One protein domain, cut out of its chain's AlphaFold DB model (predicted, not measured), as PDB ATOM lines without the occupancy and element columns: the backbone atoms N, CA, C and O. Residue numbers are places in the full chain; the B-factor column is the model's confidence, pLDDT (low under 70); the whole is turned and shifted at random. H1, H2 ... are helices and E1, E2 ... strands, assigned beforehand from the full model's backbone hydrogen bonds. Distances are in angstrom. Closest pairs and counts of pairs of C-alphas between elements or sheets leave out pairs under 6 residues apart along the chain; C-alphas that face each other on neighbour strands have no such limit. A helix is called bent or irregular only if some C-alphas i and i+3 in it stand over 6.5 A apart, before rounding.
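Overview. This is residues 11 to 79 of the 81 residues of an uncharacterized protein of Nitrospirae bacterium 13_2_20CM_2_61_4 (UniProt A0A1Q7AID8). A twisted sheet of four antiparallel strands, with no helix over either face, has a long bent hairpin, E2 and E3, in its middle; this hairpin runs on past the short edge strands E1 and E4. After E4 the chain leaves the sheet as a long tail, and residues 63 to 79, with the small helix H1 near their end, stick out. The printed part has 69 residues, with four named strands and one named helix in the order E1 E2 E3 E4 H1; the sheet's order is E1 - E2 - E3 - E4, and the class is mostly strand. The whole is only just extended, close to loose, with a radius of gyration of the C-alphas of 16.6 A and spans of 41 by 33 by 20 A.

Arrangement. Edge strand E1, residues 11 to 14, and inner strand E2, residues 20 to 33, form a hairpin, antiparallel at 154 degrees. Their C-alphas 14 and 20 face each other at 4.4 A, and N 13 and O 22 are within hydrogen-bond range at 2.8 A. E2 and inner strand E3, residues 36 to 46, form the next hairpin, antiparallel at 158 degrees; C-alphas 29 and 39 face each other at 4.4 A, with N 25 and O 43 at 2.8 A and N 38 and O 30 at 2.9 A. E2 bends by 69 degrees at residue 30, and E3 bends by 64 degrees at residue 40. E3 and edge strand E4, residues 52 to 56, form a third hairpin, antiparallel at 158 degrees; C-alphas 45 and 52 face each other at 4.5 A, with N 55 and O 42 at 2.8 A. The four strands are a meander, each the antiparallel neighbour of the one before. E1 is apart from E3 and E4. H1, residues 73 to 78, is not on the sheet, with 0 pairs of C-alphas within 10 A, and every O i to N i+4 pair inside it is within hydrogen-bond range.

Along the chain. E1 begins at C-alpha 11, (5.360, 33.819, 30.011), and is 9.9 A long. E2 is 33.5 A long and ends at C-alpha 33, (16.561, 28.528, 49.387). E3 is 27.7 A long and E4 13.0 A. H1 is 9.1 A long and ends at C-alpha 78, (16.072, 0.596, 33.396).

Size, cuts and confidence. The two C-alphas farthest apart are those of Lys 17 and Gly 65, at 42.5 A. The printed part has no cut. The links between successive strands are tight; the link from E4 to H1, residues 57 to 72, is long. The mean pLDDT of the printed part is 95.8, and one residue, Glu 79, is under 70.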
ATOM      1  N   ARG A  11       4.629  33.881  31.284       98.38
ATOM      2  CA  ARG A  11       5.360  33.819  30.011       98.38
ATOM      3  C   ARG A  11       4.366  33.644  28.872       98.38
ATOM      4  O   ARG A  11       3.388  32.916  29.019       98.38
ATOM      5  N   GLU A  12       4.631  34.314  27.764       98.69
ATOM      6  CA  GLU A  12       3.866  34.208  26.523       98.69
ATOM      7  C   GLU A  12       4.783  33.589  25.470       98.69
ATOM      8  O   GLU A  12       5.896  34.068  25.250       98.69
ATOM      9  N   PHE A  13       4.337  32.482  24.884       98.69
ATOM     10  CA  PHE A  13       5.056  31.743  23.857       98.69
ATOM     11  C   PHE A  13       4.347  31.966  22.529       98.69
ATOM     12  O   PHE A  13       3.136  31.754  22.418       98.69
ATOM     13  N   TYR A  14       5.112  32.408  21.539       98.62
ATOM     14  CA  TYR A  14       4.626  32.701  20.199       98.62
ATOM     15  C   TYR A  14       5.113  31.622  19.237       98.62
ATOM     16  O   TYR A  14       6.248  31.156  19.352       98.62
ATOM     17  N   ASP A  15       4.255  31.241  18.295       98.19
ATOM     18  CA  ASP A  15       4.604  30.275  17.259       98.19
ATOM     19  C   ASP A  15       5.594  30.865  16.237       98.19
ATOM     20  O   ASP A  15       5.915  32.057  16.245       98.19
ATOM     21  N   ALA A  16       6.055  30.038  15.296       98.19
ATOM     22  CA  ALA A  16       6.987  30.462  14.248       98.19
ATOM     23  C   ALA A  16       6.444  31.581  13.329       98.19
ATOM     24  O   ALA A  16       7.211  32.180  12.579       98.19
ATOM     25  N   LYS A  17       5.134  31.868  13.366       98.31
ATOM     26  CA  LYS A  17       4.481  32.959  12.623       98.31
ATOM     27  C   LYS A  17       4.259  34.202  13.495       98.31
ATOM     28  O   LYS A  17       3.640  35.157  13.033       98.31
ATOM     29  N   GLY A  18       4.727  34.193  14.744       98.44
ATOM     30  CA  GLY A  18       4.573  35.290  15.696       98.44
ATOM     31  C   GLY A  18       3.180  35.391  16.319       98.44
ATOM     32  O   GLY A  18       2.847  36.427  16.889       98.44
ATOM     33  N   ARG A  19       2.341  34.353  16.220       98.56
ATOM     34  CA  ARG A  19       1.013  34.342  16.853       98.56
ATOM     35  C   ARG A  19       1.134  33.795  18.267       98.56
ATOM     36  O   ARG A  19       1.871  32.837  18.486       98.56
ATOM     37  N   LEU A  20       0.399  34.370  19.219       98.69
ATOM     38  CA  LEU A  20       0.364  33.850  20.586       98.69
ATOM     39  C   LEU A  20      -0.164  32.410  20.556       98.69
ATOM     40  O   LEU A  20      -1.249  32.155  20.037       98.69
ATOM     41  N   GLU A  21       0.627  31.472  21.064       98.75
ATOM     42  CA  GLU A  21       0.297  30.047  21.067       98.75
ATOM     43  C   GLU A  21      -0.035  29.582  22.477       98.75
ATOM     44  O   GLU A  21      -1.094  29.005  22.712       98.75
ATOM     45  N   LYS A  22       0.843  29.877  23.439       98.75
ATOM     46  CA  LYS A  22       0.690  29.401  24.810       98.75
ATOM     47  C   LYS A  22       0.965  30.500  25.826       98.75
ATOM     48  O   LYS A  22       1.866  31.320  25.653       98.75
ATOM     49  N   VAL A  23       0.215  30.481  26.922       98.88
ATOM     50  CA  VAL A  23       0.432  31.330  28.093       98.88
ATOM     51  C   VAL A  23       0.727  30.436  29.285       98.88
ATOM     52  O   VAL A  23      -0.123  29.656  29.709       98.88
ATOM     53  N   GLN A  24       1.917  30.586  29.856       98.75
ATOM     54  CA  GLN A  24       2.257  29.953  31.123       98.75
ATOM     55  C   GLN A  24       2.017  30.924  32.273       98.75
ATOM     56  O   GLN A  24       2.492  32.061  32.227       98.75
ATOM     57  N   THR A  25       1.346  30.456  33.322       98.69
ATOM     58  CA  THR A  25       1.177  31.174  34.589       98.69
ATOM     59  C   THR A  25       1.719  30.331  35.735       98.69
ATOM     60  O   THR A  25       1.254  29.218  35.971       98.69
ATOM     61  N   ASP A  26       2.679  30.885  36.469       98.19
ATOM     62  CA  ASP A  26       3.270  30.260  37.650       98.19
ATOM     63  C   ASP A  26       2.509  30.733  38.900       98.19
ATOM     64  O   ASP A  26       2.371  31.937  39.145       98.19
ATOM     65  N   ARG A  27       2.018  29.789  39.704       96.94
ATOM     66  CA  ARG A  27       1.245  30.024  40.930       96.94
ATOM     67  C   ARG A  27       1.894  29.333  42.126       96.94
ATOM     68  O   ARG A  27       2.845  28.569  41.983       96.94
ATOM     69  N   ARG A  28       1.382  29.634  43.328       96.69
ATOM     70  CA  ARG A  28       1.866  29.070  44.605       96.69
ATOM     71  C   ARG A  28       3.391  29.167  44.727       96.69
ATOM     72  O   ARG A  28       4.088  28.167  44.847       96.69
ATOM     73  N   LEU A  29       3.918  30.387  44.601       96.88
ATOM     74  CA  LEU A  29       5.358  30.608  44.699       96.88
ATOM     75  C   LEU A  29       5.838  30.372  46.131       96.88
ATOM     76  O   LEU A  29       5.310  30.972  47.066       96.88
ATOM     77  N   VAL A  30       6.885  29.572  46.267       96.31
ATOM     78  CA  VAL A  30       7.538  29.245  47.532       96.31
ATOM     79  C   VAL A  30       9.013  29.633  47.479       96.31
ATOM     80  O   VAL A  30       9.676  29.472  46.448       96.31
ATOM     81  N   ASN A  31       9.535  30.171  48.583       96.75
ATOM     82  CA  ASN A  31      10.972  30.359  48.750       96.75
ATOM     83  C   ASN A  31      11.575  29.008  49.129       96.75
ATOM     84  O   ASN A  31      11.219  28.441  50.159       96.75
ATOM     85  N   VAL A  32      12.454  28.486  48.281       96.12
ATOM     86  CA  VAL A  32      13.045  27.162  48.484       96.12
ATOM     87  C   VAL A  32      14.445  27.255  49.095       96.12
ATOM     88  O   VAL A  32      14.822  26.369  49.852       96.12
ATOM     89  N   LYS A  33      15.219  28.315  48.811       95.19
ATOM     90  CA  LYS A  33      16.561  28.528  49.387       95.19
ATOM     91  C   LYS A  33      17.084  29.938  49.105       95.19
ATOM     92  O   LYS A  33      17.420  30.251  47.966       95.19
ATOM     93  N   GLY A  34      17.244  30.775  50.131       92.69
ATOM     94  CA  GLY A  34      17.821  32.118  49.975       92.69
ATOM     95  C   GLY A  34      17.043  32.967  48.951       92.69
ATOM     96  O   GLY A  34      15.856  33.207  49.162       92.69
ATOM     97  N   PRO A  35      17.654  33.420  47.837       90.62
ATOM     98  CA  PRO A  35      16.948  34.169  46.791       90.62
ATOM     99  C   PRO A  35      16.114  33.277  45.852       90.62
ATOM    100  O   PRO A  35      15.492  33.778  44.915       90.62
ATOM    101  N   LEU A  36      16.124  31.955  46.042       93.38
ATOM    102  CA  LEU A  36      15.528  31.004  45.117       93.38
ATOM    103  C   LEU A  36      14.031  30.837  45.374       93.38
ATOM    104  O   LEU A  36      13.625  30.233  46.367       93.38
ATOM    105  N   TRP A  37      13.219  31.306  44.430       96.69
ATOM    106  CA  TRP A  37      11.775  31.088  44.408       96.69
ATOM    107  C   TRP A  37      11.388  30.085  43.327       96.69
ATOM    108  O   TRP A  37      12.012  30.010  42.262       96.69
ATOM    109  N   ARG A  38      10.365  29.275  43.600       96.75
ATOM    110  CA  ARG A  38       9.824  28.291  42.658       96.75
ATOM    111  C   ARG A  38       8.308  28.241  42.756       96.75
ATOM    112  O   ARG A  38       7.756  28.512  43.812       96.75
ATOM    113  N   ALA A  39       7.656  27.909  41.651       97.38
ATOM    114  CA  ALA A  39       6.234  27.612  41.632       97.38
ATOM    115  C   ALA A  39       6.002  26.152  42.020       97.38
ATOM    116  O   ALA A  39       6.748  25.276  41.562       97.38
ATOM    117  N   ASP A  40       4.964  25.916  42.815       98.06
ATOM    118  CA  ASP A  40       4.436  24.573  43.073       98.06
ATOM    119  C   ASP A  40       3.170  24.285  42.250       98.06
ATOM    120  O   ASP A  40       2.656  23.172  42.261       98.06
ATOM    121  N   GLU A  41       2.682  25.263  41.485       98.50
ATOM    122  CA  GLU A  41       1.655  25.053  40.468       98.50
ATOM    123  C   GLU A  41       2.011  25.851  39.210       98.50
ATOM    124  O   GLU A  41       2.332  27.039  39.281       98.50
ATOM    125  N   ILE A  42       1.953  25.203  38.051       98.50
ATOM    126  CA  ILE A  42       2.173  25.832  36.749       98.50
ATOM    127  C   ILE A  42       0.989  25.487  35.857       98.50
ATOM    128  O   ILE A  42       0.733  24.319  35.578       98.50
ATOM    129  N   GLU A  43       0.298  26.510  35.369       98.75
ATOM    130  CA  GLU A  43      -0.690  26.355  34.307       98.75
ATOM    131  C   GLU A  43      -0.065  26.722  32.966       98.75
ATOM    132  O   GLU A  43       0.504  27.804  32.823       98.75
ATOM    133  N   MET A  44      -0.227  25.849  31.977       98.75
ATOM    134  CA  MET A  44      -0.006  26.150  30.570       98.75
ATOM    135  C   MET A  44      -1.357  26.157  29.857       98.75
ATOM    136  O   MET A  44      -2.032  25.131  29.796       98.75
ATOM    137  N   HIS A  45      -1.747  27.303  29.308       98.81
ATOM    138  CA  HIS A  45      -2.939  27.444  28.471       98.81
ATOM    139  C   HIS A  45      -2.504  27.593  27.018       98.81
ATOM    140  O   HIS A  45      -1.855  28.576  26.670       98.81
ATOM    141  N   ASP A  46      -2.850  26.625  26.175       98.69
ATOM    142  CA  ASP A  46      -2.798  26.782  24.725       98.69
ATOM    143  C   ASP A  46      -4.004  27.618  24.292       98.69
ATOM    144  O   ASP A  46      -5.152  27.180  24.380       98.69
ATOM    145  N   VAL A  47      -3.749  28.852  23.860       98.38
ATOM    146  CA  VAL A  47      -4.810  29.801  23.507       98.38
ATOM    147  C   VAL A  47      -5.367  29.560  22.105       98.38
ATOM    148  O   VAL A  47      -6.438  30.076  21.795       98.38
ATOM    149  N   GLN A  48      -4.672  28.788  21.264       98.12
ATOM    150  CA  GLN A  48      -5.125  28.468  19.908       98.12
ATOM    151  C   GLN A  48      -6.086  27.276  19.912       98.12
ATOM    152  O   GLN A  48      -7.061  27.282  19.165       98.12
ATOM    153  N   SER A  49      -5.842  26.277  20.769       98.06
ATOM    154  CA  SER A  49      -6.722  25.108  20.939       98.06
ATOM    155  C   SER A  49      -7.664  25.203  22.147       98.06
ATOM    156  O   SER A  49      -8.572  24.385  22.291       98.06
ATOM    157  N   ASN A  50      -7.460  26.195  23.018       98.00
ATOM    158  CA  ASN A  50      -8.117  26.358  24.318       98.00
ATOM    159  C   ASN A  50      -7.835  25.226  25.336       98.00
ATOM    160  O   ASN A  50      -8.505  25.135  26.368       98.00
ATOM    161  N   GLY A  51      -6.840  24.372  25.078       98.50
ATOM    162  CA  GLY A  51      -6.412  23.314  25.993       98.50
ATOM    163  C   GLY A  51      -5.619  23.847  27.187       98.50
ATOM    164  O   GLY A  51      -4.862  24.810  27.070       98.50
ATOM    165  N   ARG A  52      -5.765  23.210  28.353       98.56
ATOM    166  CA  ARG A  52      -5.032  23.578  29.574       98.56
ATOM    167  C   ARG A  52      -4.334  22.372  30.179       98.56
ATOM    168  O   ARG A  52      -4.935  21.312  30.324       98.56
ATOM    169  N   THR A  53      -3.089  22.568  30.589       98.56
ATOM    170  CA  THR A  53      -2.313  21.600  31.363       98.56
ATOM    171  C   THR A  53      -1.929  22.234  32.687       98.56
ATOM    172  O   THR A  53      -1.389  23.340  32.710       98.56
ATOM    173  N   ILE A  54      -2.198  21.532  33.785       98.50
ATOM    174  CA  ILE A  54      -1.823  21.949  35.137       98.50
ATOM    175  C   ILE A  54      -0.751  20.990  35.646       98.50
ATOM    176  O   ILE A  54      -0.994  19.790  35.740       98.50
ATOM    177  N   LEU A  55       0.428  21.519  35.966       98.38
ATOM    178  CA  LEU A  55       1.471  20.798  36.687       98.38
ATOM    179  C   LEU A  55       1.414  21.218  38.154       98.38
ATOM    180  O   LEU A  55       1.570  22.400  38.459       98.38
ATOM    181  N   THR A  56       1.241  20.249  39.048       98.31
ATOM    182  CA  THR A  56       1.260  20.457  40.501       98.31
ATOM    183  C   THR A  56       2.469  19.743  41.086       98.31
ATOM    184  O   THR A  56       2.695  18.571  40.793       98.31
ATOM    185  N   LEU A  57       3.249  20.438  41.913       97.88
ATOM    186  CA  LEU A  57       4.361  19.843  42.639       97.88
ATOM    187  C   LEU A  57       3.924  19.439  44.044       97.88
ATOM    188  O   LEU A  57       3.535  20.282  44.847       97.88
ATOM    189  N   GLU A  58       4.055  18.153  44.354       97.12
ATOM    190  CA  GLU A  58       3.719  17.628  45.682       97.12
ATOM    191  C   GLU A  58       4.913  17.636  46.640       97.12
ATOM    192  O   GLU A  58       4.764  17.901  47.832       97.12
ATOM    193  N   LYS A  59       6.118  17.352  46.132       96.31
ATOM    194  CA  LYS A  59       7.332  17.271  46.948       96.31
ATOM    195  C   LYS A  59       8.559  17.745  46.186       96.31
ATOM    196  O   LYS A  59       8.748  17.429  45.015       96.31
ATOM    197  N   ARG A  60       9.439  18.455  46.895       95.50
ATOM    198  CA  ARG A  60      10.735  18.925  46.398       95.50
ATOM    199  C   ARG A  60      11.831  18.590  47.400       95.50
ATOM    200  O   ARG A  60      11.674  18.854  48.588       95.50
ATOM    201  N   ALA A  61      12.949  18.068  46.911       95.56
ATOM    202  CA  ALA A  61      14.202  18.001  47.657       95.56
ATOM    203  C   ALA A  61      15.227  18.921  46.986       95.56
ATOM    204  O   ALA A  61      15.262  19.018  45.757       95.56
ATOM    205  N   LEU A  62      16.032  19.618  47.785       95.12
ATOM    206  CA  LEU A  62      17.108  20.489  47.309       95.12
ATOM    207  C   LEU A  62      18.448  19.870  47.667       95.12
ATOM    208  O   LEU A  62      18.558  19.231  48.710       95.12
ATOM    209  N   ASP A  63      19.445  20.075  46.805       94.31
ATOM    210  CA  ASP A  63      20.822  19.614  47.011       94.31
ATOM    211  C   ASP A  63      20.914  18.134  47.429       94.31
ATOM    212  O   ASP A  63      21.760  17.747  48.230       94.31
ATOM    213  N   ALA A  64      20.039  17.287  46.878       95.31
ATOM    214  CA  ALA A  64      19.866  15.892  47.294       95.31
ATOM    215  C   ALA A  64      21.039  14.958  46.917       95.31
ATOM    216  O   ALA A  64      20.920  13.744  47.049       95.31
ATOM    217  N   GLY A  65      22.157  15.501  46.422       95.94
ATOM    218  CA  GLY A  65      23.341  14.720  46.055       95.94
ATOM    219  C   GLY A  65      23.127  13.787  44.859       95.94
ATOM    220  O   GLY A  65      23.689  12.692  44.836       95.94
ATOM    221  N   LEU A  66      22.303  14.194  43.883       95.12
ATOM    222  CA  LEU A  66      22.113  13.433  42.645       95.12
ATOM    223  C   LEU A  66      23.450  13.309  41.905       95.12
ATOM    224  O   LEU A  66      24.120  14.311  41.662       95.12
ATOM    225  N   LYS A  67      23.840  12.075  41.574       95.69
ATOM    226  CA  LYS A  67      25.089  11.777  40.863       95.69
ATOM    227  C   LYS A  67      24.907  11.980  39.364       95.69
ATOM    228  O   LYS A  67      23.884  11.570  38.824       95.69
ATOM    229  N   ASP A  68      25.937  12.475  38.684       94.81
ATOM    230  CA  ASP A  68      25.926  12.684  37.228       94.81
ATOM    231  C   ASP A  68      25.601  11.411  36.437       94.81
ATOM    232  O   ASP A  68      24.942  11.461  35.404       94.81
ATOM    233  N   SER A  69      25.989  10.246  36.967       94.00
ATOM    234  CA  SER A  69      25.690   8.943  36.368       94.00
ATOM    235  C   SER A  69      24.191   8.646  36.241       94.00
ATOM    236  O   SER A  69      23.829   7.773  35.461       94.00
ATOM    237  N   LEU A  70      23.326   9.349  36.986       93.38
ATOM    238  CA  LEU A  70      21.868   9.230  36.868       93.38
ATOM    239  C   LEU A  70      21.328   9.829  35.561       93.38
ATOM    240  O   LEU A  70      20.235   9.472  35.136       93.38
ATOM    241  N   PHE A  71      22.070  10.728  34.914       94.56
ATOM    242  CA  PHE A  71      21.616  11.456  33.728       94.56
ATOM    243  C   PHE A  71      22.160  10.822  32.441       94.56
ATOM    244  O   PHE A  71      22.807  11.485  31.632       94.56
ATOM    245  N   THR A  72      21.915   9.521  32.258       94.19
ATOM    246  CA  THR A  72      22.318   8.773  31.055       94.19
ATOM    247  C   THR A  72      21.132   8.052  30.422       94.19
ATOM    248  O   THR A  72      20.176   7.690  31.104       94.19
ATOM    249  N   GLU A  73      21.207   7.793  29.115       93.31
ATOM    250  CA  GLU A  73      20.176   7.029  28.396       93.31
ATOM    251  C   GLU A  73      19.980   5.624  28.984       93.31
ATOM    252  O   GLU A  73      18.861   5.119  29.039       93.31
ATOM    253  N   THR A  74      21.056   5.005  29.479       91.88
ATOM    254  CA  THR A  74      20.991   3.687  30.117       91.88
ATOM    255  C   THR A  74      20.131   3.699  31.377       91.88
ATOM    256  O   THR A  74      19.370   2.759  31.583       91.88
ATOM    257  N   GLU A  75      20.215   4.739  32.212       92.94
ATOM    258  CA  GLU A  75      19.370   4.835  33.412       92.94
ATOM    259  C   GLU A  75      17.894   5.072  33.056       92.94
ATOM    260  O   GLU A  75      17.024   4.528  33.729       92.94
ATOM    261  N   LEU A  76      17.597   5.770  31.951       90.31
ATOM    262  CA  LEU A  76      16.218   5.926  31.456       90.31
ATOM    263  C   LEU A  76      15.596   4.592  31.010       90.31
ATOM    264  O   LEU A  76      14.397   4.383  31.174       90.31
ATOM    265  N   ALA A  77      16.397   3.679  30.454       89.69
ATOM    266  CA  ALA A  77      15.916   2.388  29.958       89.69
ATOM    267  C   ALA A  77      15.666   1.345  31.068       89.69
ATOM    268  O   ALA A  77      14.997   0.342  30.824       89.69
ATOM    269  N   ARG A  78      16.193   1.557  32.283       77.19
ATOM    270  CA  ARG A  78      16.072   0.596  33.396       77.19
ATOM    271  C   ARG A  78      14.695   0.570  34.049       77.19
ATOM    272  O   ARG A  78      14.304  -0.481  34.541       77.19
ATOM    273  N   GLU A  79      13.952   1.675  34.038       59.12
ATOM    274  CA  GLU A  79      12.618   1.757  34.667       59.12
ATOM    275  C   GLU A  79      11.502   1.040  33.877       59.12
ATOM    276  O   GLU A  79      10.344   1.063  34.290       59.12
TER     277      GLU A  79